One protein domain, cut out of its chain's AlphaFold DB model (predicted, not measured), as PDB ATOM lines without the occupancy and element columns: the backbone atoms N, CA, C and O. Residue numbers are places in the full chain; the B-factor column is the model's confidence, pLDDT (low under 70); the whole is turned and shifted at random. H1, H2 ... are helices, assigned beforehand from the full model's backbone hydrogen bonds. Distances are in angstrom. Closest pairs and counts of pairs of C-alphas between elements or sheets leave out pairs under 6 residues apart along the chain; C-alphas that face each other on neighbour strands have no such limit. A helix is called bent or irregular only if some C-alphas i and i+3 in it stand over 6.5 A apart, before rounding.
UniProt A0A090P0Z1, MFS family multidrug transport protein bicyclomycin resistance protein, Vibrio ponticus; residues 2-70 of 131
ATOM      1  N   PHE A   2      -5.641 -28.908  39.098       53.00
ATOM      2  CA  PHE A   2      -6.629 -28.572  40.136       53.00
ATOM      3  C   PHE A   2      -5.933 -28.291  41.470       53.00
ATOM      4  O   PHE A   2      -5.035 -29.048  41.851       53.00
ATOM      5  N   ASP A   3      -6.314 -27.198  42.127       62.12
ATOM      6  CA  ASP A   3      -5.792 -26.853  43.441       62.12
ATOM      7  C   ASP A   3      -6.159 -27.979  44.423       62.12
ATOM      8  O   ASP A   3      -7.220 -28.602  44.292       62.12
ATOM      9  N   ARG A   4      -5.266 -28.332  45.361       67.75
ATOM     10  CA  ARG A   4      -5.476 -29.511  46.235       67.75
ATOM     11  C   ARG A   4      -6.795 -29.408  47.003       67.75
ATOM     12  O   ARG A   4      -7.428 -30.425  47.286       67.75
ATOM     13  N   GLU A   5      -7.200 -28.178  47.295       73.31
ATOM     14  CA  GLU A   5      -8.430 -27.825  47.990       73.31
ATOM     15  C   GLU A   5      -9.681 -28.101  47.142       73.31
ATOM     16  O   GLU A   5     -10.646 -28.676  47.648       73.31
ATOM     17  N   ASP A   6      -9.648 -27.799  45.840       74.38
ATOM     18  CA  ASP A   6     -10.769 -28.050  44.925       74.38
ATOM     19  C   ASP A   6     -10.983 -29.547  44.684       74.38
ATOM     20  O   ASP A   6     -12.122 -30.023  44.669       74.38
ATOM     21  N   PHE A   7      -9.897 -30.315  44.546       77.56
ATOM     22  CA  PHE A   7      -9.988 -31.771  44.410       77.56
ATOM     23  C   PHE A   7     -10.532 -32.418  45.688       77.56
ATOM     24  O   PHE A   7     -11.425 -33.264  45.619       77.56
ATOM     25  N   ALA A   8     -10.042 -31.994  46.858       81.00
ATOM     26  CA  ALA A   8     -10.548 -32.474  48.139       81.00
ATOM     27  C   ALA A   8     -12.037 -32.139  48.314       81.00
ATOM     28  O   ALA A   8     -12.820 -33.020  48.664       81.00
ATOM     29  N   ARG A   9     -12.454 -30.909  47.987       81.19
ATOM     30  CA  ARG A   9     -13.858 -30.477  48.061       81.19
ATOM     31  C   ARG A   9     -14.758 -31.279  47.118       81.19
ATOM     32  O   ARG A   9     -15.841 -31.696  47.528       81.19
ATOM     33  N   ALA A  10     -14.314 -31.534  45.888       81.81
ATOM     34  CA  ALA A  10     -15.052 -32.363  44.938       81.81
ATOM     35  C   ALA A  10     -15.199 -33.807  45.446       81.81
ATOM     36  O   ALA A  10     -16.304 -34.351  45.441       81.81
ATOM     37  N   MET A  11     -14.118 -34.407  45.953       83.62
ATOM     38  CA  MET A  11     -14.149 -35.757  46.523       83.62
ATOM     39  C   MET A  11     -15.050 -35.843  47.761       83.62
ATOM     40  O   MET A  11     -15.810 -36.800  47.890       83.62
ATOM     41  N   SER A  12     -15.038 -34.837  48.640       88.00
ATOM     42  CA  SER A  12     -15.958 -34.770  49.781       88.00
ATOM     43  C   SER A  12     -17.418 -34.708  49.340       88.00
ATOM     44  O   SER A  12     -18.255 -35.392  49.927       88.00
ATOM     45  N   PHE A  13     -17.729 -33.937  48.293       87.69
ATOM     46  CA  PHE A  13     -19.084 -33.872  47.747       87.69
ATOM     47  C   PHE A  13     -19.531 -35.227  47.187       87.69
ATOM     48  O   PHE A  13     -20.634 -35.679  47.481       87.69
ATOM     49  N   VAL A  14     -18.658 -35.914  46.444       88.81
ATOM     50  CA  VAL A  14     -18.934 -37.264  45.929       88.81
ATOM     51  C   VAL A  14     -19.215 -38.240  47.073       88.81
ATOM     52  O   VAL A  14     -20.224 -38.941  47.037       88.81
ATOM     53  N   THR A  15     -18.383 -38.251  48.118       89.38
ATOM     54  CA  THR A  15     -18.586 -39.115  49.292       89.38
ATOM     55  C   THR A  15     -19.910 -38.819  49.996       89.38
ATOM     56  O   THR A  15     -20.649 -39.745  50.314       89.38
ATOM     57  N   LEU A  16     -20.252 -37.541  50.181       91.75
ATOM     58  CA  LEU A  16     -21.515 -37.131  50.798       91.75
ATOM     59  C   LEU A  16     -22.725 -37.642  50.006       91.75
ATOM     60  O   LEU A  16     -23.668 -38.176  50.590       91.75
ATOM     61  N   VAL A  17     -22.684 -37.529  48.677       89.38
ATOM     62  CA  VAL A  17     -23.751 -38.042  47.807       89.38
ATOM     63  C   VAL A  17     -23.862 -39.565  47.914       89.38
ATOM     64  O   VAL A  17     -24.975 -40.075  48.019       89.38
ATOM     65  N   ILE A  18     -22.740 -40.293  47.954       88.94
ATOM     66  CA  ILE A  18     -22.724 -41.758  48.117       88.94
ATOM     67  C   ILE A  18     -23.355 -42.181  49.449       88.94
ATOM     68  O   ILE A  18     -24.067 -43.179  49.486       88.94
ATOM     69  N   THR A  19     -23.133 -41.432  50.531       87.88
ATOM     70  CA  THR A  19     -23.712 -41.742  51.847       87.88
ATOM     71  C   THR A  19     -25.210 -41.448  51.916       87.88
ATOM     72  O   THR A  19     -25.952 -42.200  52.540       87.88
ATOM     73  N   ILE A  20     -25.675 -40.373  51.277       89.69
ATOM     74  CA  ILE A  20     -27.087 -39.962  51.335       89.69
ATOM     75  C   ILE A  20     -27.953 -40.747  50.336       89.69
ATOM     76  O   ILE A  20     -29.135 -40.984  50.591       89.69
ATOM     77  N   ALA A  21     -27.388 -41.178  49.204       87.88
ATOM     78  CA  ALA A  21     -28.150 -41.842  48.149       87.88
ATOM     79  C   ALA A  21     -28.925 -43.096  48.619       87.88
ATOM     80  O   ALA A  21     -30.111 -43.178  48.295       87.88
ATOM     81  N   PRO A  22     -28.353 -44.029  49.412       83.19
ATOM     82  CA  PRO A  22     -29.073 -45.200  49.918       83.19
ATOM     83  C   PRO A  22     -30.249 -44.866  50.834       83.19
ATOM     84  O   PRO A  22     -31.176 -45.658  50.913       83.19
ATOM     85  N   LEU A  23     -30.235 -43.710  51.505       85.19
ATOM     86  CA  LEU A  23     -31.336 -43.271  52.366       85.19
ATOM     87  C   LEU A  23     -32.516 -42.752  51.534       85.19
ATOM     88  O   LEU A  23     -33.674 -43.057  51.807       85.19
ATOM     89  N   ILE A  24     -32.217 -41.992  50.479       85.38
ATOM     90  CA  ILE A  24     -33.230 -41.383  49.607       85.38
ATOM     91  C   ILE A  24     -33.806 -42.405  48.613       85.38
ATOM     92  O   ILE A  24     -34.993 -42.350  48.275       85.38
ATOM     93  N   ALA A  25     -32.989 -43.356  48.150       82.75
ATOM     94  CA  ALA A  25     -33.369 -44.345  47.144       82.75
ATOM     95  C   ALA A  25     -34.632 -45.164  47.497       82.75
ATOM     96  O   ALA A  25     -35.539 -45.197  46.660       82.75
ATOM     97  N   PRO A  26     -34.770 -45.789  48.686       80.88
ATOM     98  CA  PRO A  26     -35.967 -46.548  49.048       80.88
ATOM     99  C   PRO A  26     -37.185 -45.650  49.282       80.88
ATOM    100  O   PRO A  26     -38.298 -46.071  48.976       80.88
ATOM    101  N   MET A  27     -37.005 -44.408  49.753       82.25
ATOM    102  CA  MET A  27     -38.118 -43.466  49.927       82.25
ATOM    103  C   MET A  27     -38.769 -43.127  48.581       82.25
ATOM    104  O   MET A  27     -39.984 -43.247  48.420       82.25
ATOM    105  N   ILE A  28     -37.953 -42.750  47.592       84.75
ATOM    106  CA  ILE A  28     -38.435 -42.402  46.249       84.75
ATOM    107  C   ILE A  28     -38.891 -43.659  45.496       84.75
ATOM    108  O   ILE A  28     -39.966 -43.667  44.896       84.75
ATOM    109  N   GLY A  29     -38.103 -44.736  45.554       80.25
ATOM    110  CA  GLY A  29     -38.397 -46.002  44.883       80.25
ATOM    111  C   GLY A  29     -39.662 -46.682  45.409       80.25
ATOM    112  O   GLY A  29     -40.461 -47.172  44.614       80.25
ATOM    113  N   GLY A  30     -39.888 -46.652  46.724       81.12
ATOM    114  CA  GLY A  30     -41.096 -47.181  47.357       81.12
ATOM    115  C   GLY A  30     -42.347 -46.402  46.954       81.12
ATOM    116  O   GLY A  30     -43.345 -47.004  46.563       81.12
ATOM    117  N   TYR A  31     -42.280 -45.066  46.956       83.38
ATOM    118  CA  TYR A  31     -43.405 -44.232  46.526       83.38
ATOM    119  C   TYR A  31     -43.749 -44.457  45.043       83.38
ATOM    120  O   TYR A  31     -44.909 -44.671  44.696       83.38
ATOM    121  N   LEU A  32     -42.741 -44.507  44.166       83.88
ATOM    122  CA  LEU A  32     -42.927 -44.825  42.744       83.88
ATOM    123  C   LEU A  32     -43.531 -46.220  42.529       83.88
ATOM    124  O   LEU A  32     -44.431 -46.378  41.702       83.88
ATOM    125  N   ALA A  33     -43.079 -47.218  43.292       83.69
ATOM    126  CA  ALA A  33     -43.573 -48.586  43.185       83.69
ATOM    127  C   ALA A  33     -45.051 -48.721  43.583       83.69
ATOM    128  O   ALA A  33     -45.777 -49.460  42.921       83.69
ATOM    129  N   ILE A  34     -45.502 -48.007  44.622       82.19
ATOM    130  CA  ILE A  34     -46.893 -48.068  45.106       82.19
ATOM    131  C   ILE A  34     -47.858 -47.431  44.097       82.19
ATOM    132  O   ILE A  34     -48.914 -47.997  43.823       82.19
ATOM    133  N   TRP A  35     -47.503 -46.274  43.531       82.00
ATOM    134  CA  TRP A  35     -48.410 -45.504  42.670       82.00
ATOM    135  C   TRP A  35     -48.372 -45.927  41.198       82.00
ATOM    136  O   TRP A  35     -49.411 -45.978  40.544       82.00
ATOM    137  N   PHE A  36     -47.186 -46.235  40.667       80.75
ATOM    138  CA  PHE A  36     -46.971 -46.483  39.234       80.75
ATOM    139  C   PHE A  36     -46.439 -47.895  38.936       80.75
ATOM    140  O   PHE A  36     -46.118 -48.217  37.788       80.75
ATOM    141  N   GLY A  37     -46.338 -48.752  39.956       85.94
ATOM    142  CA  GLY A  37     -45.797 -50.102  39.842       85.94
ATOM    143  C   GLY A  37     -44.273 -50.138  39.685       85.94
ATOM    144  O   GLY A  37     -43.599 -49.127  39.484       85.94
ATOM    145  N   TRP A  38     -43.709 -51.344  39.720       86.06
ATOM    146  CA  TRP A  38     -42.258 -51.579  39.685       86.06
ATOM    147  C   TRP A  38     -41.571 -51.111  38.388       86.06
ATOM    148  O   TRP A  38     -40.387 -50.779  38.389       86.06
ATOM    149  N   ARG A  39     -42.310 -51.056  37.271       90.75
ATOM    150  CA  ARG A  39     -41.780 -50.647  35.956       90.75
ATOM    151  C   ARG A  39     -41.394 -49.166  35.915       90.75
ATOM    152  O   ARG A  39     -40.528 -48.790  35.130       90.75
ATOM    153  N   SER A  40     -42.024 -48.337  36.748       88.50
ATOM    154  CA  SER A  40     -41.756 -46.897  36.818       88.50
ATOM    155  C   SER A  40     -40.317 -46.591  37.250       88.50
ATOM    156  O   SER A  40     -39.693 -45.690  36.695       88.50
ATOM    157  N   ILE A  41     -39.752 -47.408  38.147       88.19
ATOM    158  CA  ILE A  41     -38.377 -47.286  38.652       88.19
ATOM    159  C   ILE A  41     -37.373 -47.315  37.493       88.19
ATOM    160  O   ILE A  41     -36.499 -46.454  37.400       88.19
ATOM    161  N   PHE A  42     -37.539 -48.262  36.564       89.56
ATOM    162  CA  PHE A  42     -36.666 -48.398  35.396       89.56
ATOM    163  C   PHE A  42     -36.754 -47.194  34.456       89.56
ATOM    164  O   PHE A  42     -35.725 -46.724  33.975       89.56
ATOM    165  N   TRP A  43     -37.957 -46.664  34.221       92.44
ATOM    166  CA  TRP A  43     -38.139 -45.472  33.388       92.44
ATOM    167  C   TRP A  43     -37.516 -44.226  34.014       92.44
ATOM    168  O   TRP A  43     -36.833 -43.477  33.319       92.44
ATOM    169  N   VAL A  44     -37.691 -44.026  35.323       90.19
ATOM    170  CA  VAL A  44     -37.081 -42.901  36.047       90.19
ATOM    171  C   VAL A  44     -35.555 -42.981  35.987       90.19
ATOM    172  O   VAL A  44     -34.906 -41.991  35.653       90.19
ATOM    173  N   LEU A  45     -34.978 -44.164  36.225       89.12
ATOM    174  CA  LEU A  45     -33.535 -44.400  36.101       89.12
ATOM    175  C   LEU A  45     -33.027 -44.162  34.674       89.12
ATOM    176  O   LEU A  45     -31.975 -43.550  34.501       89.12
ATOM    177  N   ALA A  46     -33.768 -44.604  33.654       92.88
ATOM    178  CA  ALA A  46     -33.396 -44.404  32.255       92.88
ATOM    179  C   ALA A  46     -33.384 -42.918  31.868       92.88
ATOM    180  O   ALA A  46     -32.426 -42.448  31.252       92.88
ATOM    181  N   ILE A  47     -34.410 -42.163  32.273       94.00
ATOM    182  CA  ILE A  47     -34.485 -40.713  32.043       94.00
ATOM    183  C   ILE A  47     -33.348 -40.004  32.784       94.00
ATOM    184  O   ILE A  47     -32.662 -39.168  32.200       94.00
ATOM    185  N   PHE A  48     -33.104 -40.369  34.044       91.50
ATOM    186  CA  PHE A  48     -32.010 -39.806  34.829       91.50
ATOM    187  C   PHE A  48     -30.645 -40.059  34.170       91.50
ATOM    188  O   PHE A  48     -29.864 -39.125  33.999       91.50
ATOM    189  N   ALA A  49     -30.380 -41.289  33.720       91.31
ATOM    190  CA  ALA A  49     -29.154 -41.629  33.004       91.31
ATOM    191  C   ALA A  49     -29.001 -40.833  31.696       91.31
ATOM    192  O   ALA A  49     -27.916 -40.325  31.416       91.31
ATOM    193  N   ALA A  50     -30.079 -40.662  30.926       94.00
ATOM    194  CA  ALA A  50     -30.061 -39.861  29.702       94.00
ATOM    195  C   ALA A  50     -29.723 -38.385  29.977       94.00
ATOM    196  O   ALA A  50     -28.902 -37.801  29.267       94.00
ATOM    197  N   ILE A  51     -30.290 -37.797  31.037       93.31
ATOM    198  CA  ILE A  51     -29.974 -36.427  31.470       93.31
ATOM    199  C   ILE A  51     -28.499 -36.318  31.864       93.31
ATOM    200  O   ILE A  51     -27.821 -35.384  31.441       93.31
ATOM    201  N   VAL A  52     -27.979 -37.275  32.639       89.62
ATOM    202  CA  VAL A  52     -26.565 -37.289  33.043       89.62
ATOM    203  C   VAL A  52     -25.650 -37.374  31.823       89.62
ATOM    204  O   VAL A  52     -24.698 -36.603  31.739       89.62
ATOM    205  N   ILE A  53     -25.950 -38.245  30.856       89.56
ATOM    206  CA  ILE A  53     -25.180 -38.352  29.607       89.56
ATOM    207  C   ILE A  53     -25.187 -37.017  28.856       89.56
ATOM    208  O   ILE A  53     -24.128 -36.544  28.450       89.56
ATOM    209  N   LEU A  54     -26.350 -36.378  28.717       90.88
ATOM    210  CA  LEU A  54     -26.468 -35.081  28.048       90.88
ATOM    211  C   LEU A  54     -25.632 -34.000  28.754       90.88
ATOM    212  O   LEU A  54     -24.899 -33.253  28.107       90.88
ATOM    213  N   LEU A  55     -25.693 -33.950  30.088       88.19
ATOM    214  CA  LEU A  55     -24.905 -33.019  30.895       88.19
ATOM    215  C   LEU A  55     -23.403 -33.284  30.783       88.19
ATOM    216  O   LEU A  55     -22.631 -32.333  30.708       88.19
ATOM    217  N   VAL A  56     -22.983 -34.549  30.760       86.81
ATOM    218  CA  VAL A  56     -21.579 -34.931  30.570       86.81
ATOM    219  C   VAL A  56     -21.086 -34.466  29.202       86.81
ATOM    220  O   VAL A  56     -20.056 -33.800  29.138       86.81
ATOM    221  N   LEU A  57     -21.849 -34.730  28.138       83.62
ATOM    222  CA  LEU A  57     -21.499 -34.335  26.770       83.62
ATOM    223  C   LEU A  57     -21.394 -32.814  26.595       83.62
ATOM    224  O   LEU A  57     -20.568 -32.346  25.816       83.62
ATOM    225  N   TRP A  58     -22.214 -32.035  27.305       83.06
ATOM    226  CA  TRP A  58     -22.175 -30.572  27.223       83.06
ATOM    227  C   TRP A  58     -21.182 -29.911  28.176       83.06
ATOM    228  O   TRP A  58     -20.643 -28.854  27.848       83.06
ATOM    229  N   LYS A  59     -20.966 -30.475  29.369       79.00
ATOM    230  CA  LYS A  59     -20.277 -29.781  30.468       79.00
ATOM    231  C   LYS A  59     -18.882 -30.322  30.761       79.00
ATOM    232  O   LYS A  59     -18.097 -29.603  31.376       79.00
ATOM    233  N   ILE A  60     -18.561 -31.554  30.358       72.75
ATOM    234  CA  ILE A  60     -17.230 -32.133  30.564       72.75
ATOM    235  C   ILE A  60     -16.415 -31.954  29.277       72.75
ATOM    236  O   ILE A  60     -16.610 -32.709  28.326       72.75
ATOM    237  N   PRO A  61     -15.492 -30.973  29.216       62.53
ATOM    238  CA  PRO A  61     -14.540 -30.907  28.120       62.53
ATOM    239  C   PRO A  61     -13.646 -32.148  28.172       62.53
ATOM    240  O   PRO A  61     -13.211 -32.556  29.252       62.53
ATOM    241  N   GLU A  62     -13.378 -32.738  27.006       64.62
ATOM    242  CA  GLU A  62     -12.450 -33.860  26.846       64.62
ATOM    243  C   GLU A  62     -11.152 -33.582  27.612       64.62
ATOM    244  O   GLU A  62     -10.331 -32.744  27.236       64.62
ATOM    245  N   THR A  63     -10.980 -34.274  28.738       65.88
ATOM    246  CA  THR A  63      -9.847 -34.065  29.651       65.88
ATOM    247  C   THR A  63      -8.560 -34.679  29.103       65.88
ATOM    248  O   THR A  63      -7.474 -34.428  29.633       65.88
ATOM    249  N   LEU A  64      -8.654 -35.462  28.023       57.66
ATOM    250  CA  LEU A  64      -7.522 -36.110  27.380       57.66
ATOM    251  C   LEU A  64      -6.997 -35.274  26.205       57.66
ATOM    252  O   LEU A  64      -7.414 -35.429  25.059       57.66
ATOM    253  N   THR A  65      -6.008 -34.422  26.481       57.03
ATOM    254  CA  THR A  65      -5.214 -33.748  25.443       57.03
ATOM    255  C   THR A  65      -4.586 -34.795  24.516       57.03
ATOM    256  O   THR A  65      -3.962 -35.747  24.995       57.03
ATOM    257  N   ALA A  66      -4.727 -34.632  23.195       57.56
ATOM    258  CA  ALA A  66      -4.283 -35.614  22.195       57.56
ATOM    259  C   ALA A  66      -2.797 -36.015  22.334       57.56
ATOM    260  O   ALA A  66      -2.442 -37.152  22.037       57.56
ATOM    261  N   GLU A  67      -1.963 -35.122  22.871       55.50
ATOM    262  CA  GLU A  67      -0.531 -35.326  23.129       55.50
ATOM    263  C   GLU A  67      -0.215 -36.312  24.270       55.50
ATOM    264  O   GLU A  67       0.883 -36.859  24.325       55.50
ATOM    265  N   LYS A  68      -1.165 -36.584  25.176       54.75
ATOM    266  CA  LYS A  68      -1.004 -37.546  26.286       54.75
ATOM    267  C   LYS A  68      -1.667 -38.897  26.018       54.75
ATOM    268  O   LYS A  68      -1.729 -39.723  26.931       54.75
ATOM    269  N   LYS A  69      -2.146 -39.145  24.789       56.16
ATOM    270  CA  LYS A  69      -2.649 -40.460  24.369       56.16
ATOM    271  C   LYS A  69      -1.514 -41.480  24.459       56.16
ATOM    272  O   LYS A  69      -0.736 -41.663  23.528       56.16
ATOM    273  N   GLN A  70      -1.411 -42.139  25.610       59.16
ATOM    274  CA  GLN A  70      -0.553 -43.301  25.773       59.16
ATOM    275  C   GLN A  70      -1.009 -44.348  24.750       59.16
ATOM    276  O   GLN A  70      -2.201 -44.673  24.721       59.16
TER     277      GLN A  70
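Overview. This is residues 2 to 70 of the 131 residues of the protein "MFS family multidrug transport protein bicyclomycin resistance protein" of Vibrio ponticus (UniProt A0A090P0Z1). A long bent helix, H1, and a second helix, H2, that folds back from its end make an open U; they meet near the turn, and the gap between H1a and H2 is empty. The 69 printed residues hold two named helices, H1 then H2, and no named strand: all helix. The whole is extended, with a radius of gyration of the C-alphas of 17.3 A and spans of 52 by 25 by 20 A.

Arrangement. H1, residues 4 to 36, was assigned as one helix by its hydrogen bonds but is bent: C-alphas 19 and 22 are 6.7 A apart. Its arms H1a, residues 4 to 19, and H1b, residues 22 to 36, stand at a steep tilt of 45 degrees. H1b is irregular, with C-alphas 23 and 26 6.6 A apart. H1b, with residues 29 to 33 alone, touches residues 39 to 41 of H2, residues 39 to 59; the closest C-alphas, of Gly 29 and Ile 41, are 6.4 A apart. They run opposite ways at a steep tilt of 54 degrees. H1a and H2 are apart. Every O i to N i+4 pair is within hydrogen-bond range in H1a and H2, and 9 of 11 in H1b.

Along the chain. H1a measures 22.7 A from C-alpha 4 at (-5.476, -29.511, 46.235), H1b 20.9 A, and H2 30.5 A, to C-alpha 59 at (-20.277, -29.781, 30.468).

Size, cuts and confidence. The C-alphas farthest apart, of Ile 34 and Glu 67, are 52.9 A apart. The printed part has no cut, and the link from H1 to H2 is tight. Residues 2 to 4 and 61 to 70 have pLDDT under 70.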